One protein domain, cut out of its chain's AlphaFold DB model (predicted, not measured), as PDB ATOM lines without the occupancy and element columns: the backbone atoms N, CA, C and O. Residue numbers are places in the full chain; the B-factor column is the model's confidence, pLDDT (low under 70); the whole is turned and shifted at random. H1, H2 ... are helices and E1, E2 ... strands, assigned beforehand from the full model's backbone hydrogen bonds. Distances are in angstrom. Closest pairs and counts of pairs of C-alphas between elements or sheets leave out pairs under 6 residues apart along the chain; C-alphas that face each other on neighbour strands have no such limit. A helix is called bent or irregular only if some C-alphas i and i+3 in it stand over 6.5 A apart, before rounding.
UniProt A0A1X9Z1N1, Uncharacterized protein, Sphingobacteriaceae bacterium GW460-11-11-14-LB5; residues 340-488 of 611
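This is residues 340 to 488 of the 611 residues of an uncharacterized protein of Sphingobacteriaceae bacterium GW460-11-11-14-LB5 (UniProt A0A1X9Z1N1). Two helical hairpins, H4 with H5 and H6 with H7, are set crosswise to each other and make one side of the domain, with H3 at the end of H4 where H4 begins. The other side is looser: H1 is beside both H7 and E1, which makes a tiny ribbon of two strands with E2, and H2 lies far out, crosswise to H1. The printed part has 149 residues, with seven named helices and two named strands in the order H1, H2, E1, H3, H4, H5, H6, H7, E2; the sheet, E1 - E2, is antiparallel and the class is mostly helix. The whole is compact, with a radius of gyration of the C-alphas of 15.7 A and spans of 42 by 38 by 30 A.

Find C-alpha 349 at (152.604, 290.415, 203.292); there H1 begins, residues 349 to 356. H2 follows at residues 376 to 385, 14.1 A long, then E1 at 390 to 392 and H3 at 399 to 407. H3 is irregular, but only just: C-alphas 402 and 405 are 6.8 A apart. Look next for C-alpha 411 at (130.656, 298.277, 201.160), from which H4, residues 411 to 431, runs 30.2 A. Then come H5 at 443 to 452, 14.6 A, H6 at 459 to 466, H7 at 471 to 480, 13.9 A, and E2 at 485 to 487, ending at C-alpha 487 (168.477, 290.191, 205.609).

Start at H1, which only just touches H2, with 3 pairs of C-alphas within 8 A, the closest those of Tyr 355 and Val 379 at 6.7 A; they are about perpendicular at 86 degrees. H1 is close to H7 but not clearly touching, its closest C-alphas being Ala 354 and Phe 476 at 6.9 A. At E1 and E2, find N 391 and O 486 within hydrogen-bond range at 2.8 A, and N 486 and O 391 at 3.0 A. H3 touches residues 412 to 417 of H4, closest at the C-alphas of Phe 406 and Gly 413, 3.9 A. H4 and H5 form a hairpin with a shallow tilt of 19 degrees; the closest C-alphas are Phe 420 and Tyr 452, 6.4 A. H6 and H7 form another, at 29 degrees, with the C-alphas of Ala 465 and Phe 474 closest at 4.7 A. H5 and H6 only just touch, with 3 pairs of C-alphas within 8 A, Ser 443 and Gln 459 closest at 6.3 A. Every O i to N i+4 pair is within hydrogen-bond range in H2, H4, H5, H6 and H7, against 3 of 5 in H3 and 1 of 4 in H1, where 3 of 5 O i to N i+3 pairs are.

The farthest C-alphas, those of Asn 340 and Lys 438, are 43.9 A apart. The printed part has no cut; the links H1 to H2 and H4 to H5 are long. Look for pLDDT under 70 at residue 371 and residues 386 to 389.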
ATOM      1  N   ASN A 340     152.510 282.063 214.283       95.56
ATOM      2  CA  ASN A 340     152.657 283.266 215.092       95.56
ATOM      3  C   ASN A 340     154.142 283.652 215.225       95.56
ATOM      4  O   ASN A 340     154.681 283.629 216.334       95.56
ATOM      5  N   PRO A 341     154.828 283.980 214.114       94.62
ATOM      6  CA  PRO A 341     156.213 284.411 214.183       94.62
ATOM      7  C   PRO A 341     156.294 285.748 214.941       94.62
ATOM      8  O   PRO A 341     155.367 286.560 214.839       94.62
ATOM      9  N   PRO A 342     157.387 286.015 215.681       92.56
ATOM     10  CA  PRO A 342     157.645 287.337 216.246       92.56
ATOM     11  C   PRO A 342     157.524 288.427 215.175       92.56
ATOM     12  O   PRO A 342     157.919 288.210 214.032       92.56
ATOM     13  N   ALA A 343     156.975 289.598 215.513       89.69
ATOM     14  CA  ALA A 343     156.700 290.648 214.524       89.69
ATOM     15  C   ALA A 343     157.963 291.129 213.782       89.69
ATOM     16  O   ALA A 343     157.889 291.513 212.616       89.69
ATOM     17  N   ASP A 344     159.118 291.076 214.446       89.62
ATOM     18  CA  ASP A 344     160.448 291.391 213.918       89.62
ATOM     19  C   ASP A 344     161.105 290.224 213.151       89.62
ATOM     20  O   ASP A 344     162.243 290.330 212.702       89.62
ATOM     21  N   MET A 345     160.392 289.113 212.976       91.44
ATOM     22  CA  MET A 345     160.776 287.973 212.136       91.44
ATOM     23  C   MET A 345     159.663 287.558 211.159       91.44
ATOM     24  O   MET A 345     159.850 286.671 210.322       91.44
ATOM     25  N   ALA A 346     158.493 288.187 211.274       94.44
ATOM     26  CA  ALA A 346     157.351 287.998 210.404       94.44
ATOM     27  C   ALA A 346     157.563 288.791 209.113       94.44
ATOM     28  O   ALA A 346     157.714 290.012 209.137       94.44
ATOM     29  N   ILE A 347     157.555 288.108 207.976       95.00
ATOM     30  CA  ILE A 347     157.605 288.749 206.666       95.00
ATOM     31  C   ILE A 347     156.326 289.551 206.468       95.00
ATOM     32  O   ILE A 347     155.227 289.024 206.660       95.00
ATOM     33  N   SER A 348     156.459 290.805 206.033       94.81
ATOM     34  CA  SER A 348     155.281 291.597 205.726       94.81
ATOM     35  C   SER A 348     154.658 291.179 204.406       94.81
ATOM     36  O   SER A 348     155.262 291.314 203.340       94.81
ATOM     37  N   TYR A 349     153.406 290.733 204.472       93.81
ATOM     38  CA  TYR A 349     152.604 290.415 203.292       93.81
ATOM     39  C   TYR A 349     152.336 291.689 202.474       93.81
ATOM     40  O   TYR A 349     152.404 291.666 201.245       93.81
ATOM     41  N   PHE A 350     152.125 292.818 203.161       92.88
ATOM     42  CA  PHE A 350     152.013 294.138 202.541       92.88
ATOM     43  C   PHE A 350     153.340 294.595 201.934       92.88
ATOM     44  O   PHE A 350     153.390 295.014 200.780       92.88
ATOM     45  N   GLY A 351     154.432 294.453 202.690       93.38
ATOM     46  CA  GLY A 351     155.772 294.789 202.222       93.38
ATOM     47  C   GLY A 351     156.197 293.993 200.986       93.38
ATOM     48  O   GLY A 351     156.878 294.533 200.119       93.38
ATOM     49  N   LEU A 352     155.750 292.740 200.845       93.75
ATOM     50  CA  LEU A 352     156.024 291.933 199.653       93.75
ATOM     51  C   LEU A 352     155.345 292.452 198.382       93.75
ATOM     52  O   LEU A 352     155.862 292.214 197.288       93.75
ATOM     53  N   MET A 353     154.266 293.229 198.498       92.62
ATOM     54  CA  MET A 353     153.662 293.877 197.331       92.62
ATOM     55  C   MET A 353     154.609 294.891 196.683       92.62
ATOM     56  O   MET A 353     154.522 295.129 195.482       92.62
ATOM     57  N   ALA A 354     155.558 295.444 197.441       91.88
ATOM     58  CA  ALA A 354     156.594 296.321 196.904       91.88
ATOM     59  C   ALA A 354     157.572 295.596 195.955       91.88
ATOM     60  O   ALA A 354     158.314 296.249 195.230       91.88
ATOM     61  N   TYR A 355     157.564 294.258 195.956       91.69
ATOM     62  CA  TYR A 355     158.369 293.412 195.072       91.69
ATOM     63  C   TYR A 355     157.527 292.841 193.930       91.69
ATOM     64  O   TYR A 355     157.956 292.855 192.780       91.69
ATOM     65  N   THR A 356     156.316 292.350 194.218       91.62
ATOM     66  CA  THR A 356     155.445 291.751 193.188       91.62
ATOM     67  C   THR A 356     154.805 292.793 192.274       91.62
ATOM     68  O   THR A 356     154.579 292.508 191.096       91.62
ATOM     69  N   ASN A 357     154.559 294.001 192.790       89.38
ATOM     70  CA  ASN A 357     153.927 295.112 192.071       89.38
ATOM     71  C   ASN A 357     154.936 296.222 191.732       89.38
ATOM     72  O   ASN A 357     154.584 297.399 191.609       89.38
ATOM     73  N   GLN A 358     156.214 295.852 191.674       83.94
ATOM     74  CA  GLN A 358     157.273 296.716 191.191       83.94
ATOM     75  C   GLN A 358     157.171 296.818 189.662       83.94
ATOM     76  O   GLN A 358     156.963 295.807 188.983       83.94
ATOM     77  N   ALA A 359     157.350 298.013 189.101       79.50
ATOM     78  CA  ALA A 359     157.532 298.148 187.662       79.50
ATOM     79  C   ALA A 359     158.815 297.409 187.236       79.50
ATOM     80  O   ALA A 359     159.829 297.473 187.926       79.50
ATOM     81  N   ALA A 360     158.773 296.690 186.109       73.25
ATOM     82  CA  ALA A 360     159.867 295.804 185.692       73.25
ATOM     83  C   ALA A 360     161.231 296.515 185.581       73.25
ATOM     84  O   ALA A 360     162.257 295.901 185.865       73.25
ATOM     85  N   ASP A 361     161.215 297.808 185.241       76.25
ATOM     86  CA  ASP A 361     162.407 298.615 184.965       76.25
ATOM     87  C   ASP A 361     162.637 299.749 185.982       76.25
ATOM     88  O   ASP A 361     163.506 300.596 185.772       76.25
ATOM     89  N   GLU A 362     161.866 299.808 187.075       78.81
ATOM     90  CA  GLU A 362     162.005 300.870 188.077       78.81
ATOM     91  C   GLU A 362     162.110 300.310 189.497       78.81
ATOM     92  O   GLU A 362     161.245 299.583 189.985       78.81
ATOM     93  N   ASP A 363     163.184 300.674 190.194       79.88
ATOM     94  CA  ASP A 363     163.347 300.363 191.610       79.88
ATOM     95  C   ASP A 363     162.480 301.265 192.489       79.88
ATOM     96  O   ASP A 363     162.298 302.449 192.210       79.88
ATOM     97  N   TYR A 364     162.007 300.718 193.611       83.31
ATOM     98  CA  TYR A 364     161.290 301.478 194.643       83.31
ATOM     99  C   TYR A 364     159.953 302.094 194.179       83.31
ATOM    100  O   TYR A 364     159.569 303.170 194.641       83.31
ATOM    101  N   THR A 365     159.223 301.402 193.304       84.06
ATOM    102  CA  THR A 365     157.828 301.714 192.940       84.06
ATOM    103  C   THR A 365     156.843 300.811 193.673       84.06
ATOM    104  O   THR A 365     157.146 299.642 193.909       84.06
ATOM    105  N   PHE A 366     155.637 301.305 193.953       87.88
ATOM    106  CA  PHE A 366     154.539 300.479 194.453       87.88
ATOM    107  C   PHE A 366     153.223 300.799 193.731       87.88
ATOM    108  O   PHE A 366     152.640 301.862 193.945       87.88
ATOM    109  N   GLN A 367     152.747 299.858 192.905       85.19
ATOM    110  CA  GLN A 367     151.491 299.968 192.153       85.19
ATOM    111  C   GLN A 367     150.408 299.037 192.727       85.19
ATOM    112  O   GLN A 367     150.350 297.851 192.385       85.19
ATOM    113  N   PRO A 368     149.507 299.514 193.603       80.81
ATOM    114  CA  PRO A 368     148.376 298.693 194.027       80.81
ATOM    115  C   PRO A 368     147.488 298.350 192.816       80.81
ATOM    116  O   PRO A 368     147.231 299.202 191.965       80.81
ATOM    117  N   ASN A 369     146.990 297.110 192.752       74.06
ATOM    118  CA  ASN A 369     146.114 296.603 191.681       74.06
ATOM    119  C   ASN A 369     146.738 296.567 190.269       74.06
ATOM    120  O   ASN A 369     146.031 296.709 189.265       74.06
ATOM    121  N   GLN A 370     148.056 296.383 190.163       77.06
ATOM    122  CA  GLN A 370     148.721 296.238 188.870       77.06
ATOM    123  C   GLN A 370     148.257 294.958 188.153       77.06
ATOM    124  O   GLN A 370     148.345 293.857 188.690       77.06
ATOM    125  N   LYS A 371     147.798 295.085 186.899       69.94
ATOM    126  CA  LYS A 371     147.377 293.930 186.079       69.94
ATOM    127  C   LYS A 371     148.552 293.045 185.645       69.94
ATOM    128  O   LYS A 371     148.374 291.851 185.435       69.94
ATOM    129  N   SER A 372     149.738 293.632 185.504       73.06
ATOM    130  CA  SER A 372     150.960 292.984 185.016       73.06
ATOM    131  C   SER A 372     152.107 293.170 186.013       73.06
ATOM    132  O   SER A 372     153.017 293.958 185.770       73.06
ATOM    133  N   GLY A 373     152.027 292.503 187.165       77.31
ATOM    134  CA  GLY A 373     153.140 292.439 188.121       77.31
ATOM    135  C   GLY A 373     154.299 291.560 187.630       77.31
ATOM    136  O   GLY A 373     154.173 290.863 186.618       77.31
ATOM    137  N   ARG A 374     155.410 291.562 188.371       87.19
ATOM    138  CA  ARG A 374     156.597 290.744 188.069       87.19
ATOM    139  C   ARG A 374     156.291 289.241 188.142       87.19
ATOM    140  O   ARG A 374     155.404 288.810 188.884       87.19
ATOM    141  N   GLY A 375     157.045 288.441 187.383       89.69
ATOM    142  CA  GLY A 375     157.017 286.983 187.484       89.69
ATOM    143  C   GLY A 375     157.465 286.524 188.872       89.69
ATOM    144  O   GLY A 375     158.444 287.029 189.422       89.69
ATOM    145  N   MET A 376     156.751 285.569 189.470       93.38
ATOM    146  CA  MET A 376     157.042 285.121 190.842       93.38
ATOM    147  C   MET A 376     158.378 284.395 190.954       93.38
ATOM    148  O   MET A 376     159.079 284.536 191.953       93.38
ATOM    149  N   ASN A 377     158.749 283.659 189.911       92.50
ATOM    150  CA  ASN A 377     160.070 283.067 189.747       92.50
ATOM    151  C   ASN A 377     161.168 284.144 189.764       92.50
ATOM    152  O   ASN A 377     162.170 283.963 190.451       92.50
ATOM    153  N   ASP A 378     160.964 285.269 189.077       90.38
ATOM    154  CA  ASP A 378     161.945 286.356 189.009       90.38
ATOM    155  C   ASP A 378     162.091 287.052 190.357       90.38
ATOM    156  O   ASP A 378     163.208 287.307 190.794       90.38
ATOM    157  N   VAL A 379     160.976 287.306 191.050       92.31
ATOM    158  CA  VAL A 379     160.999 287.883 192.401       92.31
ATOM    159  C   VAL A 379     161.741 286.956 193.366       92.31
ATOM    160  O   VAL A 379     162.622 287.411 194.089       92.31
ATOM    161  N   ILE A 380     161.436 285.655 193.363       93.56
ATOM    162  CA  ILE A 380     162.115 284.673 194.224       93.56
ATOM    163  C   ILE A 380     163.611 284.610 193.910       93.56
ATOM    164  O   ILE A 380     164.422 284.630 194.832       93.56
ATOM    165  N   ASN A 381     163.985 284.548 192.633       89.62
ATOM    166  CA  ASN A 381     165.387 284.488 192.232       89.62
ATOM    167  C   ASN A 381     166.126 285.778 192.593       89.62
ATOM    168  O   ASN A 381     167.222 285.715 193.138       89.62
ATOM    169  N   ASP A 382     165.515 286.944 192.395       87.50
ATOM    170  CA  ASP A 382     166.091 288.211 192.838       87.50
ATOM    171  C   ASP A 382     166.326 288.210 194.348       87.50
ATOM    172  O   ASP A 382     167.419 288.552 194.799       87.50
ATOM    173  N   LEU A 383     165.325 287.814 195.141       88.44
ATOM    174  CA  LEU A 383     165.443 287.693 196.597       88.44
ATOM    175  C   LEU A 383     166.513 286.670 197.014       88.44
ATOM    176  O   LEU A 383     167.165 286.861 198.036       88.44
ATOM    177  N   GLY A 384     166.711 285.609 196.228       84.25
ATOM    178  CA  GLY A 384     167.690 284.554 196.494       84.25
ATOM    179  C   GLY A 384     169.133 284.890 196.092       84.25
ATOM    180  O   GLY A 384     170.063 284.388 196.726       84.25
ATOM    181  N   VAL A 385     169.331 285.723 195.059       72.38
ATOM    182  CA  VAL A 385     170.647 286.009 194.445       72.38
ATOM    183  C   VAL A 385     171.220 287.364 194.860       72.38
ATOM    184  O   VAL A 385     172.433 287.499 195.037       72.38
ATOM    185  N   LYS A 386     170.387 288.402 195.000       65.94
ATOM    186  CA  LYS A 386     170.885 289.750 195.296       65.94
ATOM    187  C   LYS A 386     171.247 289.849 196.778       65.94
ATOM    188  O   LYS A 386     170.383 289.866 197.647       65.94
ATOM    189  N   TYR A 387     172.544 290.006 197.038       50.12
ATOM    190  CA  TYR A 387     173.214 290.128 198.345       50.12
ATOM    191  C   TYR A 387     172.642 291.196 199.308       50.12
ATOM    192  O   TYR A 387     173.060 291.258 200.461       50.12
ATOM    193  N   TYR A 388     171.692 292.024 198.860       55.00
ATOM    194  CA  TYR A 388     171.073 293.114 199.620       55.00
ATOM    195  C   TYR A 388     169.544 293.046 199.664       55.00
ATOM    196  O   TYR A 388     168.900 294.022 200.050       55.00
ATOM    197  N   ASN A 389     168.942 291.920 199.273       66.31
ATOM    198  CA  ASN A 389     167.493 291.784 199.306       66.31
ATOM    199  C   ASN A 389     167.017 291.479 200.724       66.31
ATOM    200  O   ASN A 389     166.765 290.354 201.145       66.31
ATOM    201  N   SER A 390     166.942 292.562 201.479       85.12
ATOM    202  CA  SER A 390     166.353 292.625 202.794       85.12
ATOM    203  C   SER A 390     164.830 292.705 202.668       85.12
ATOM    204  O   SER A 390     164.342 293.611 201.993       85.12
ATOM    205  N   LEU A 391     164.075 291.818 203.313       91.94
ATOM    206  CA  LEU A 391     162.613 291.880 203.297       91.94
ATOM    207  C   LEU A 391     162.089 292.930 204.277       91.94
ATOM    208  O   LEU A 391     162.692 293.209 205.313       91.94
ATOM    209  N   ILE A 392     160.932 293.495 203.937       93.75
ATOM    210  CA  ILE A 392     160.165 294.344 204.847       93.75
ATOM    211  C   ILE A 392     159.431 293.424 205.820       93.75
ATOM    212  O   ILE A 392     158.760 292.477 205.403       93.75
ATOM    213  N   LEU A 393     159.566 293.707 207.110       94.12
ATOM    214  CA  LEU A 393     158.931 292.934 208.169       94.12
ATOM    215  C   LEU A 393     157.590 293.518 208.585       94.12
ATOM    216  O   LEU A 393     157.348 294.721 208.458       94.12
ATOM    217  N   GLU A 394     156.736 292.658 209.129       92.94
ATOM    218  CA  GLU A 394     155.401 293.026 209.591       92.94
ATOM    219  C   GLU A 394     155.458 294.045 210.736       92.94
ATOM    220  O   GLU A 394     154.557 294.865 210.863       92.94
ATOM    221  N   SER A 395     156.555 294.090 211.506       92.56
ATOM    222  CA  SER A 395     156.788 295.121 212.525       92.56
ATOM    223  C   SER A 395     156.838 296.554 211.987       92.56
ATOM    224  O   SER A 395     156.722 297.483 212.782       92.56
ATOM    225  N   CYS A 396     157.061 296.767 210.683       89.88
ATOM    226  CA  CYS A 396     157.092 298.117 210.124       89.88
ATOM    227  C   CYS A 396     155.685 298.700 209.954       89.88
ATOM    228  O   CYS A 396     155.376 299.744 210.516       89.88
ATOM    229  N   ASN A 397     154.850 298.019 209.168       90.56
ATOM    230  CA  ASN A 397     153.498 298.446 208.826       90.56
ATOM    231  C   ASN A 397     152.605 297.206 208.724       90.56
ATOM    232  O   ASN A 397     152.436 296.677 207.622       90.56
ATOM    233  N   PRO A 398     152.066 296.719 209.860       92.00
ATOM    234  CA  PRO A 398     151.239 295.522 209.875       92.00
ATOM    235  C   PRO A 398     150.060 295.663 208.915       92.00
ATOM    236  O   PRO A 398     149.322 296.650 208.978       92.00
ATOM    237  N   PHE A 399     149.847 294.674 208.050       91.44
ATOM    238  CA  PHE A 399     148.794 294.734 207.039       91.44
ATOM    239  C   PHE A 399     147.405 294.880 207.669       91.44
ATOM    240  O   PHE A 399     146.570 295.639 207.185       91.44
ATOM    241  N   GLU A 400     147.183 294.229 208.811       89.44
ATOM    242  CA  GLU A 400     145.924 294.322 209.554       89.44
ATOM    243  C   GLU A 400     145.621 295.756 210.018       89.44
ATOM    244  O   GLU A 400     144.458 296.148 210.064       89.44
ATOM    245  N   ASN A 401     146.635 296.582 210.299       91.00
ATOM    246  CA  ASN A 401     146.421 297.988 210.658       91.00
ATOM    247  C   ASN A 401     145.977 298.841 209.463       91.00
ATOM    248  O   ASN A 401     145.312 299.862 209.652       91.00
ATOM    249  N   LEU A 402     146.344 298.424 208.249       87.31
ATOM    250  CA  LEU A 402     145.865 299.029 207.016       87.31
ATOM    251  C   LEU A 402     144.432 298.578 206.724       87.31
ATOM    252  O   LEU A 402     143.585 299.414 206.428       87.31
ATOM    253  N   THR A 403     144.141 297.277 206.806       87.12
ATOM    254  CA  THR A 403     142.868 296.750 206.299       87.12
ATOM    255  C   THR A 403     141.734 296.704 207.296       87.12
ATOM    256  O   THR A 403     140.588 296.815 206.874       87.12
ATOM    257  N   LYS A 404     141.991 296.616 208.605       87.25
ATOM    258  CA  LYS A 404     140.930 296.522 209.622       87.25
ATOM    259  C   LYS A 404     139.897 297.647 209.508       87.25
ATOM    260  O   LYS A 404     138.704 297.406 209.667       87.25
ATOM    261  N   GLU A 405     140.344 298.853 209.171       83.25
ATOM    262  CA  GLU A 405     139.477 300.020 208.975       83.25
ATOM    263  C   GLU A 405     138.572 299.916 207.738       83.25
ATOM    264  O   GLU A 405     137.498 300.524 207.692       83.25
ATOM    265  N   PHE A 406     138.977 299.123 206.748       85.19
ATOM    266  CA  PHE A 406     138.230 298.885 205.521       85.19
ATOM    267  C   PHE A 406     137.360 297.626 205.647       85.19
ATOM    268  O   PHE A 406     136.154 297.684 205.433       85.19
ATOM    269  N   SER A 407     137.908 296.497 206.086       76.62
ATOM    270  CA  SER A 407     137.235 295.193 206.026       76.62
ATOM    271  C   SER A 407     136.007 295.083 206.943       76.62
ATOM    272  O   SER A 407     135.033 294.416 206.598       76.62
ATOM    273  N   LEU A 408     135.990 295.777 208.091       70.94
ATOM    274  CA  LEU A 408     134.914 295.660 209.091       70.94
ATOM    275  C   LEU A 408     133.543 296.189 208.632       70.94
ATOM    276  O   LEU A 408     132.527 295.863 209.243       70.94
ATOM    277  N   ASN A 409     133.493 296.995 207.567       70.75
ATOM    278  CA  ASN A 409     132.296 297.755 207.191       70.75
ATOM    279  C   ASN A 409     131.699 297.352 205.828       70.75
ATOM    280  O   ASN A 409     130.844 298.067 205.291       70.75
ATOM    281  N   GLY A 410     132.151 296.239 205.234       78.12
ATOM    282  CA  GLY A 410     131.693 295.776 203.921       78.12
ATOM    283  C   GLY A 410     131.801 296.873 202.852       78.12
ATOM    284  O   GLY A 410     132.864 297.453 202.644       78.12
ATOM    285  N   ARG A 411     130.683 297.232 202.205       82.25
ATOM    286  CA  ARG A 411     130.656 298.277 201.160       82.25
ATOM    287  C   ARG A 411     131.129 299.656 201.645       82.25
ATOM    288  O   ARG A 411     131.776 300.364 200.882       82.25
ATOM    289  N   ASN A 412     130.835 300.038 202.889       83.12
ATOM    290  CA  ASN A 412     131.318 301.310 203.449       83.12
ATOM    291  C   ASN A 412     132.843 301.294 203.631       83.12
ATOM    292  O   ASN A 412     133.501 302.319 203.486       83.12
ATOM    293  N   GLY A 413     133.400 300.110 203.880       84.25
ATOM    294  CA  GLY A 413     134.830 299.849 203.887       84.25
ATOM    295  C   GLY A 413     135.522 300.172 202.572       84.25
ATOM    296  O   GLY A 413     136.507 300.906 202.545       84.25
ATOM    297  N   LEU A 414     134.949 299.677 201.471       84.12
ATOM    298  CA  LEU A 414     135.414 299.961 200.110       84.12
ATOM    299  C   LEU A 414     135.383 301.460 199.791       84.12
ATOM    300  O   LEU A 414     136.331 301.981 199.210       84.12
ATOM    301  N   ILE A 415     134.327 302.163 200.214       88.00
ATOM    302  CA  ILE A 415     134.228 303.621 200.052       88.00
ATOM    303  C   ILE A 415     135.352 304.317 200.832       88.00
ATOM    304  O   ILE A 415     136.071 305.128 200.255       88.00
ATOM    305  N   LYS A 416     135.568 303.954 202.105       89.88
ATOM    306  CA  LYS A 416     136.645 304.518 202.940       89.88
ATOM    307  C   LYS A 416     138.035 304.253 202.342       89.88
ATOM    308  O   LYS A 416     138.890 305.137 202.366       89.88
ATOM    309  N   ARG A 417     138.260 303.066 201.762       90.31
ATOM    310  CA  ARG A 417     139.486 302.736 201.014       90.31
ATOM    311  C   ARG A 417     139.674 303.676 199.825       90.31
ATOM    312  O   ARG A 417     140.754 304.237 199.647       90.31
ATOM    313  N   ASP A 418     138.643 303.837 199.002       90.38
ATOM    314  CA  ASP A 418     138.719 304.675 197.805       90.38
ATOM    315  C   ASP A 418     138.951 306.146 198.183       90.38
ATOM    316  O   ASP A 418     139.772 306.823 197.566       90.38
ATOM    317  N   GLU A 419     138.302 306.630 199.244       93.94
ATOM    318  CA  GLU A 419     138.548 307.952 199.827       93.94
ATOM    319  C   GLU A 419     139.997 308.126 200.289       93.94
ATOM    320  O   GLU A 419     140.609 309.148 199.976       93.94
ATOM    321  N   PHE A 420     140.573 307.129 200.967       94.69
ATOM    322  CA  PHE A 420     141.968 307.151 201.403       94.69
ATOM    323  C   PHE A 420     142.942 307.276 200.219       94.69
ATOM    324  O   PHE A 420     143.780 308.181 200.193       94.69
ATOM    325  N   PHE A 421     142.806 306.436 199.186       93.44
ATOM    326  CA  PHE A 421     143.682 306.513 198.009       93.44
ATOM    327  C   PHE A 421     143.449 307.777 197.170       93.44
ATOM    328  O   PHE A 421     144.404 308.343 196.630       93.44
ATOM    329  N   ASN A 422     142.209 308.263 197.074       95.81
ATOM    330  CA  ASN A 422     141.910 309.541 196.427       95.81
ATOM    331  C   ASN A 422     142.526 310.714 197.196       95.81
ATOM    332  O   ASN A 422     143.047 311.650 196.584       95.81
ATOM    333  N   TYR A 423     142.521 310.650 198.527       97.75
ATOM    334  CA  TYR A 423     143.164 311.644 199.373       97.75
ATOM    335  C   TYR A 423     144.684 311.656 199.174       97.75
ATOM    336  O   TYR A 423     145.246 312.727 198.943       97.75
ATOM    337  N   LEU A 424     145.327 310.483 199.137       97.44
ATOM    338  CA  LEU A 424     146.751 310.343 198.813       97.44
ATOM    339  C   LEU A 424     147.100 310.945 197.444       97.44
ATOM    340  O   LEU A 424     148.036 311.737 197.342       97.44
ATOM    341  N   LYS A 425     146.325 310.628 196.397       97.38
ATOM    342  CA  LYS A 425     146.509 311.205 195.051       97.38
ATOM    343  C   LYS A 425     146.383 312.726 195.056       97.38
ATOM    344  O   LYS A 425     147.181 313.414 194.425       97.38
ATOM    345  N   ASN A 426     145.387 313.252 195.767       98.00
ATOM    346  CA  ASN A 426     145.144 314.687 195.871       98.00
ATOM    347  C   ASN A 426     146.269 315.415 196.628       98.00
ATOM    348  O   ASN A 426     146.703 316.470 196.171       98.00
ATOM    349  N   ILE A 427     146.770 314.854 197.735       98.00
ATOM    350  CA  ILE A 427     147.937 315.397 198.447       98.00
ATOM    351  C   ILE A 427     149.157 315.401 197.526       98.00
ATOM    352  O   ILE A 427     149.779 316.448 197.358       98.00
ATOM    353  N   PHE A 428     149.463 314.274 196.876       98.12
ATOM    354  CA  PHE A 428     150.600 314.186 195.963       98.12
ATOM    355  C   PHE A 428     150.499 315.210 194.826       98.12
ATOM    356  O   PHE A 428     151.430 315.974 194.601       98.12
ATOM    357  N   GLY A 429     149.349 315.308 194.153       97.62
ATOM    358  CA  GLY A 429     149.156 316.263 193.059       97.62
ATOM    359  C   GLY A 429     149.268 317.735 193.477       97.62
ATOM    360  O   GLY A 429     149.692 318.559 192.671       97.62
ATOM    361  N   LYS A 430     148.898 318.076 194.720       97.56
ATOM    362  CA  LYS A 430     148.915 319.459 195.228       97.56
ATOM    363  C   LYS A 430     150.234 319.874 195.869       97.56
ATOM    364  O   LYS A 430     150.597 321.041 195.764       97.56
ATOM    365  N   LEU A 431     150.889 318.962 196.587       97.62
ATOM    366  CA  LEU A 431     152.007 319.281 197.481       97.62
ATOM    367  C   LEU A 431     153.364 318.767 196.989       97.62
ATOM    368  O   LEU A 431     154.376 319.083 197.610       97.62
ATOM    369  N   LYS A 432     153.407 317.979 195.908       97.56
ATOM    370  CA  LYS A 432     154.660 317.465 195.348       97.56
ATOM    371  C   LYS A 432     155.589 318.601 194.920       97.56
ATOM    372  O   LYS A 432     155.218 319.441 194.102       97.56
ATOM    373  N   ASP A 433     156.829 318.534 195.389       97.69
ATOM    374  CA  ASP A 433     157.943 319.377 194.955       97.69
ATOM    375  C   ASP A 433     159.230 318.548 195.000       97.69
ATOM    376  O   ASP A 433     159.434 317.791 195.942       97.69
ATOM    377  N   GLY A 434     160.102 318.667 193.995       95.44
ATOM    378  CA  GLY A 434     161.359 317.911 193.950       95.44
ATOM    379  C   GLY A 434     162.358 318.279 195.056       95.44
ATOM    380  O   GLY A 434     163.317 317.540 195.272       95.44
ATOM    381  N   ASP A 435     162.150 319.399 195.755       95.62
ATOM    382  CA  ASP A 435     162.982 319.869 196.861       95.62
ATOM    383  C   ASP A 435     162.238 319.778 198.205       95.62
ATOM    384  O   ASP A 435     161.227 320.445 198.437       95.62
ATOM    385  N   LEU A 436     162.795 318.991 199.133       96.12
ATOM    386  CA  LEU A 436     162.246 318.759 200.471       96.12
ATOM    387  C   LEU A 436     162.004 320.061 201.257       96.12
ATOM    388  O   LEU A 436     161.065 320.132 202.051       96.12
ATOM    389  N   VAL A 437     162.835 321.087 201.043       96.56
ATOM    390  CA  VAL A 437     162.757 322.369 201.765       96.56
ATOM    391  C   VAL A 437     161.543 323.192 201.326       96.56
ATOM    392  O   VAL A 437     161.018 323.983 202.109       96.56
ATOM    393  N   LYS A 438     161.060 322.991 200.096       96.81
ATOM    394  CA  LYS A 438     159.909 323.720 199.537       96.81
ATOM    395  C   LYS A 438     158.566 323.118 199.932       96.81
ATOM    396  O   LYS A 438     157.539 323.796 199.841       96.81
ATOM    397  N   ILE A 439     158.561 321.873 200.399       95.88
ATOM    398  CA  ILE A 439     157.348 321.210 200.868       95.88
ATOM    399  C   ILE A 439     156.934 321.849 202.197       95.88
ATOM    400  O   ILE A 439     157.682 321.842 203.184       95.88
ATOM    401  N   LYS A 440     155.727 322.423 202.213       94.94
ATOM    402  CA  LYS A 440     155.137 323.104 203.377       94.94
ATOM    403  C   LYS A 440     154.954 322.149 204.558       94.94
ATOM    404  O   LYS A 440     155.174 320.948 204.444       94.94
ATOM    405  N   ASP A 441     154.605 322.692 205.720       96.25
ATOM    406  CA  ASP A 441     154.133 321.867 206.833       96.25
ATOM    407  C   ASP A 441     152.983 320.953 206.357       96.25
ATOM    408  O   ASP A 441     152.162 321.384 205.552       96.25
ATOM    409  N   CYS A 442     152.986 319.695 206.806       96.94
ATOM    410  CA  CYS A 442     152.022 318.664 206.406       96.94
ATOM    411  C   CYS A 442     151.345 318.022 207.628       96.94
ATOM    412  O   CYS A 442     150.977 316.848 207.589       96.94
ATOM    413  N   SER A 443     151.292 318.740 208.755       97.69
ATOM    414  CA  SER A 443     150.737 318.222 210.010       97.69
ATOM    415  C   SER A 443     149.262 317.830 209.860       97.69
ATOM    416  O   SER A 443     148.893 316.723 210.252       97.69
ATOM    417  N   ASP A 444     148.461 318.664 209.190       97.81
ATOM    418  CA  ASP A 444     147.042 318.396 208.917       97.81
ATOM    419  C   ASP A 444     146.860 317.151 208.031       97.81
ATOM    420  O   ASP A 444     145.988 316.313 208.274       97.81
ATOM    421  N   GLU A 445     147.703 316.989 207.001       98.12
ATOM    422  CA  GLU A 445     147.675 315.808 206.140       98.12
ATOM    423  C   GLU A 445     148.034 314.533 206.897       98.12
ATOM    424  O   GLU A 445     147.395 313.500 206.696       98.12
ATOM    425  N   VAL A 446     149.034 314.595 207.778       97.88
ATOM    426  CA  VAL A 446     149.441 313.461 208.615       97.88
ATOM    427  C   VAL A 446     148.327 313.062 209.579       97.88
ATOM    428  O   VAL A 446     148.002 311.876 209.661       97.88
ATOM    429  N   GLU A 447     147.714 314.025 210.275       97.44
ATOM    430  CA  GLU A 447     146.585 313.767 211.175       97.44
ATOM    431  C   GLU A 447     145.445 313.076 210.420       97.44
ATOM    432  O   GLU A 447     144.940 312.033 210.845       97.44
ATOM    433  N   LYS A 448     145.103 313.592 209.235       97.06
ATOM    434  CA  LYS A 448     144.042 313.017 208.412       97.06
ATOM    435  C   LYS A 448     144.384 311.626 207.872       97.06
ATOM    436  O   LYS A 448     143.504 310.768 207.845       97.06
ATOM    437  N   LEU A 449     145.626 311.366 207.459       96.50
ATOM    438  CA  LEU A 449     146.054 310.028 207.029       96.50
ATOM    439  C   LEU A 449     145.955 309.008 208.171       96.50
ATOM    440  O   LEU A 449     145.444 307.909 207.960       96.50
ATOM    441  N   ASN A 450     146.377 309.388 209.378       95.44
ATOM    442  CA  ASN A 450     146.286 308.533 210.563       95.44
ATOM    443  C   ASN A 450     144.838 308.318 211.038       95.44
ATOM    444  O   ASN A 450     144.537 307.297 211.650       95.44
ATOM    445  N   ALA A 451     143.918 309.230 210.714       94.62
ATOM    446  CA  ALA A 451     142.486 309.026 210.937       94.62
ATOM    447  C   ALA A 451     141.858 308.013 209.954       94.62
ATOM    448  O   ALA A 451     140.829 307.406 210.265       94.62
ATOM    449  N   TYR A 452     142.454 307.812 208.770       93.75
ATOM    450  CA  TYR A 452     142.006 306.773 207.837       93.75
ATOM    451  C   TYR A 452     142.467 305.379 208.264       93.75
ATOM    452  O   TYR A 452     141.660 304.450 208.204       93.75
ATOM    453  N   VAL A 453     143.745 305.239 208.639       92.94
ATOM    454  CA  VAL A 453     144.417 303.951 208.885       92.94
ATOM    455  C   VAL A 453     145.415 304.060 210.039       92.94
ATOM    456  O   VAL A 453     146.057 305.091 210.221       92.94
ATOM    457  N   ASN A 454     145.613 302.976 210.791       91.75
ATOM    458  CA  ASN A 454     146.469 302.971 211.983       91.75
ATOM    459  C   ASN A 454     147.952 302.677 211.655       91.75
ATOM    460  O   ASN A 454     148.546 301.744 212.197       91.75
ATOM    461  N   LEU A 455     148.540 303.439 210.725       89.31
ATOM    462  CA  LEU A 455     149.933 303.261 210.272       89.31
ATOM    463  C   LEU A 455     150.919 304.304 210.831       89.31
ATOM    464  O   LEU A 455     152.095 304.275 210.487       89.31
ATOM    465  N   ASN A 456     150.470 305.199 211.721       93.31
ATOM    466  CA  ASN A 456     151.311 306.191 212.412       93.31
ATOM    467  C   ASN A 456     152.254 306.971 211.474       93.31
ATOM    468  O   ASN A 456     153.443 307.143 211.761       93.31
ATOM    469  N   PHE A 457     151.730 307.459 210.349       95.38
ATOM    470  CA  PHE A 457     152.469 308.338 209.451       95.38
ATOM    471  C   PHE A 457     153.029 309.533 210.219       95.38
ATOM    472  O   PHE A 457     152.390 310.061 211.132       95.38
ATOM    473  N   ASN A 458     154.217 309.983 209.817       96.38
ATOM    474  CA  ASN A 458     154.847 311.169 210.374       96.38
ATOM    475  C   ASN A 458     155.223 312.163 209.265       96.38
ATOM    476  O   ASN A 458     155.336 311.823 208.082       96.38
ATOM    477  N   GLN A 459     155.438 313.413 209.670       97.19
ATOM    478  CA  GLN A 459     155.694 314.512 208.746       97.19
ATOM    479  C   GLN A 459     156.964 314.310 207.912       97.19
ATOM    480  O   GLN A 459     156.984 314.645 206.728       97.19
ATOM    481  N   LYS A 460     158.025 313.755 208.508       97.38
ATOM    482  CA  LYS A 460     159.304 313.535 207.825       97.38
ATOM    483  C   LYS A 460     159.134 312.548 206.667       97.38
ATOM    484  O   LYS A 460     159.579 312.844 205.555       97.38
ATOM    485  N   THR A 461     158.466 311.418 206.903       97.06
ATOM    486  CA  THR A 461     158.179 310.402 205.876       97.06
ATOM    487  C   THR A 461     157.309 310.979 204.762       97.06
ATOM    488  O   THR A 461     157.664 310.856 203.591       97.06
ATOM    489  N   LEU A 462     156.209 311.665 205.109       97.94
ATOM    490  CA  LEU A 462     155.285 312.230 204.118       97.94
ATOM    491  C   LEU A 462     155.977 313.276 203.235       97.94
ATOM    492  O   LEU A 462     155.870 313.210 202.012       97.94
ATOM    493  N   LYS A 463     156.745 314.195 203.832       97.94
ATOM    494  CA  LYS A 463     157.538 315.170 203.074       97.94
ATOM    495  C   LYS A 463     158.539 314.488 202.147       97.94
ATOM    496  O   LYS A 463     158.639 314.849 200.982       97.94
ATOM    497  N   THR A 464     159.243 313.470 202.637       97.75
ATOM    498  CA  THR A 464     160.196 312.707 201.819       97.75
ATOM    499  C   THR A 464     159.494 312.012 200.652       97.75
ATOM    500  O   THR A 464     159.992 312.048 199.528       97.75
ATOM    501  N   ALA A 465     158.314 311.434 200.876       98.00
ATOM    502  CA  ALA A 465     157.505 310.825 199.826       98.00
ATOM    503  C   ALA A 465     157.040 311.850 198.782       98.00
ATOM    504  O   ALA A 465     157.096 311.579 197.583       98.00
ATOM    505  N   LEU A 466     156.637 313.047 199.210       98.38
ATOM    506  CA  LEU A 466     156.205 314.137 198.327       98.38
ATOM    507  C   LEU A 466     157.320 314.670 197.405       98.38
ATOM    508  O   LEU A 466     157.009 315.338 196.422       98.38
ATOM    509  N   THR A 467     158.592 314.320 197.648       97.88
ATOM    510  CA  THR A 467     159.703 314.634 196.724       97.88
ATOM    511  C   THR A 467     159.780 313.741 195.489       97.88
ATOM    512  O   THR A 467     160.567 313.993 194.573       97.88
ATOM    513  N   LYS A 468     159.006 312.654 195.452       97.56
ATOM    514  CA  LYS A 468     159.169 311.614 194.436       97.56
ATOM    515  C   LYS A 468     158.564 311.996 193.092       97.56
ATOM    516  O   LYS A 468     157.588 312.734 193.006       97.56
ATOM    517  N   LYS A 469     159.175 311.476 192.021       95.56
ATOM    518  CA  LYS A 469     158.884 311.853 190.629       95.56
ATOM    519  C   LYS A 469     157.487 311.446 190.155       95.56
ATOM    520  O   LYS A 469     156.936 312.127 189.293       95.56
ATOM    521  N   ASP A 470     156.884 310.421 190.739       95.38
ATOM    522  CA  ASP A 470     155.551 309.926 190.398       95.38
ATOM    523  C   ASP A 470     154.853 309.333 191.628       95.38
ATOM    524  O   ASP A 470     155.420 309.270 192.725       95.38
ATOM    525  N   PHE A 471     153.585 308.972 191.438       95.44
ATOM    526  CA  PHE A 471     152.724 308.516 192.518       95.44
ATOM    527  C   PHE A 471     153.167 307.159 193.079       95.44
ATOM    528  O   PHE A 471     153.025 306.927 194.276       95.44
ATOM    529  N   ASP A 472     153.763 306.295 192.264       94.00
ATOM    530  CA  ASP A 472     154.138 304.943 192.681       94.00
ATOM    531  C   ASP A 472     155.386 304.971 193.568       94.00
ATOM    532  O   ASP A 472     155.435 304.298 194.600       94.00
ATOM    533  N   HIS A 473     156.366 305.815 193.229       95.44
ATOM    534  CA  HIS A 473     157.508 306.097 194.102       95.44
ATOM    535  C   HIS A 473     157.075 306.832 195.378       95.44
ATOM    536  O   HIS A 473     157.654 306.607 196.448       95.44
ATOM    537  N   PHE A 474     156.067 307.709 195.289       97.56
ATOM    538  CA  PHE A 474     155.461 308.352 196.459       97.56
ATOM    539  C   PHE A 474     154.858 307.311 197.403       97.56
ATOM    540  O   PHE A 474     155.212 307.309 198.580       97.56
ATOM    541  N   LEU A 475     154.025 306.390 196.904       95.94
ATOM    542  CA  LEU A 475     153.419 305.344 197.728       95.94
ATOM    543  C   LEU A 475     154.481 304.436 198.347       95.94
ATOM    544  O   LEU A 475     154.444 304.198 199.554       95.94
ATOM    545  N   PHE A 476     155.459 303.981 197.559       95.38
ATOM    546  CA  PHE A 476     156.553 303.163 198.082       95.38
ATOM    547  C   PHE A 476     157.276 303.877 199.227       95.38
ATOM    548  O   PHE A 476     157.517 303.301 200.285       95.38
ATOM    549  N   THR A 477     157.616 305.152 199.032       96.75
ATOM    550  CA  THR A 477     158.342 305.926 200.042       96.75
ATOM    551  C   THR A 477     157.487 306.135 201.284       96.75
ATOM    552  O   THR A 477     157.978 305.938 202.393       96.75
ATOM    553  N   LEU A 478     156.212 306.478 201.112       96.94
ATOM    554  CA  LEU A 478     155.289 306.714 202.216       96.94
ATOM    555  C   LEU A 478     155.108 305.468 203.090       96.94
ATOM    556  O   LEU A 478     155.117 305.583 204.312       96.94
ATOM    557  N   PHE A 479     154.959 304.294 202.474       95.62
ATOM    558  CA  PHE A 479     154.699 303.053 203.203       95.62
ATOM    559  C   PHE A 479     155.959 302.308 203.641       95.62
ATOM    560  O   PHE A 479     155.890 301.550 204.601       95.62
ATOM    561  N   PHE A 480     157.096 302.455 202.958       94.38
ATOM    562  CA  PHE A 480     158.208 301.511 203.136       94.38
ATOM    563  C   PHE A 480     159.587 302.138 203.357       94.38
ATOM    564  O   PHE A 480     160.536 301.402 203.632       94.38
ATOM    565  N   SER A 481     159.747 303.463 203.241       92.31
ATOM    566  CA  SER A 481     161.086 304.080 203.329       92.31
ATOM    567  C   SER A 481     161.710 304.018 204.721       92.31
ATOM    568  O   SER A 481     162.911 303.787 204.829       92.31
ATOM    569  N   ASP A 482     160.898 304.157 205.767       92.19
ATOM    570  CA  ASP A 482     161.351 304.097 207.159       92.19
ATOM    571  C   ASP A 482     161.310 302.677 207.742       92.19
ATOM    572  O   ASP A 482     161.634 302.460 208.911       92.19
ATOM    573  N   CYS A 483     160.932 301.685 206.931       91.12
ATOM    574  CA  CYS A 483     160.926 300.304 207.375       91.12
ATOM    575  C   CYS A 483     162.341 299.789 207.591       91.12
ATOM    576  O   CYS A 483     163.177 299.804 206.683       91.12
ATOM    577  N   LYS A 484     162.563 299.199 208.769       83.50
ATOM    578  CA  LYS A 484     163.677 298.277 208.951       83.50
ATOM    579  C   LYS A 484     163.494 297.128 207.966       83.50
ATOM    580  O   LYS A 484     162.428 296.513 207.909       83.50
ATOM    581  N   ARG A 485     164.534 296.861 207.190       86.69
ATOM    582  CA  ARG A 485     164.588 295.694 206.324       86.69
ATOM    583  C   ARG A 485     165.564 294.700 206.928       86.69
ATOM    584  O   ARG A 485     166.652 295.098 207.336       86.69
ATOM    585  N   GLU A 486     165.177 293.437 206.979       83.75
ATOM    586  CA  GLU A 486     166.031 292.375 207.507       83.75
ATOM    587  C   GLU A 486     166.586 291.517 206.390       83.75
ATOM    588  O   GLU A 486     165.885 291.208 205.425       83.75
ATOM    589  N   LEU A 487     167.849 291.120 206.535       82.38
ATOM    590  CA  LEU A 487     168.477 290.191 205.609       82.38
ATOM    591  C   LEU A 487     167.715 288.868 205.638       82.38
ATOM    592  O   LEU A 487     167.627 288.193 206.664       82.38
ATOM    593  N   PHE A 488     167.162 288.503 204.488       81.00
ATOM    594  CA  PHE A 488     166.453 287.249 204.335       81.00
ATOM    595  C   PHE A 488     167.457 286.083 204.260       81.00
ATOM    596  O   PHE A 488     168.524 286.256 203.660       81.00
TER     597      PHE A 488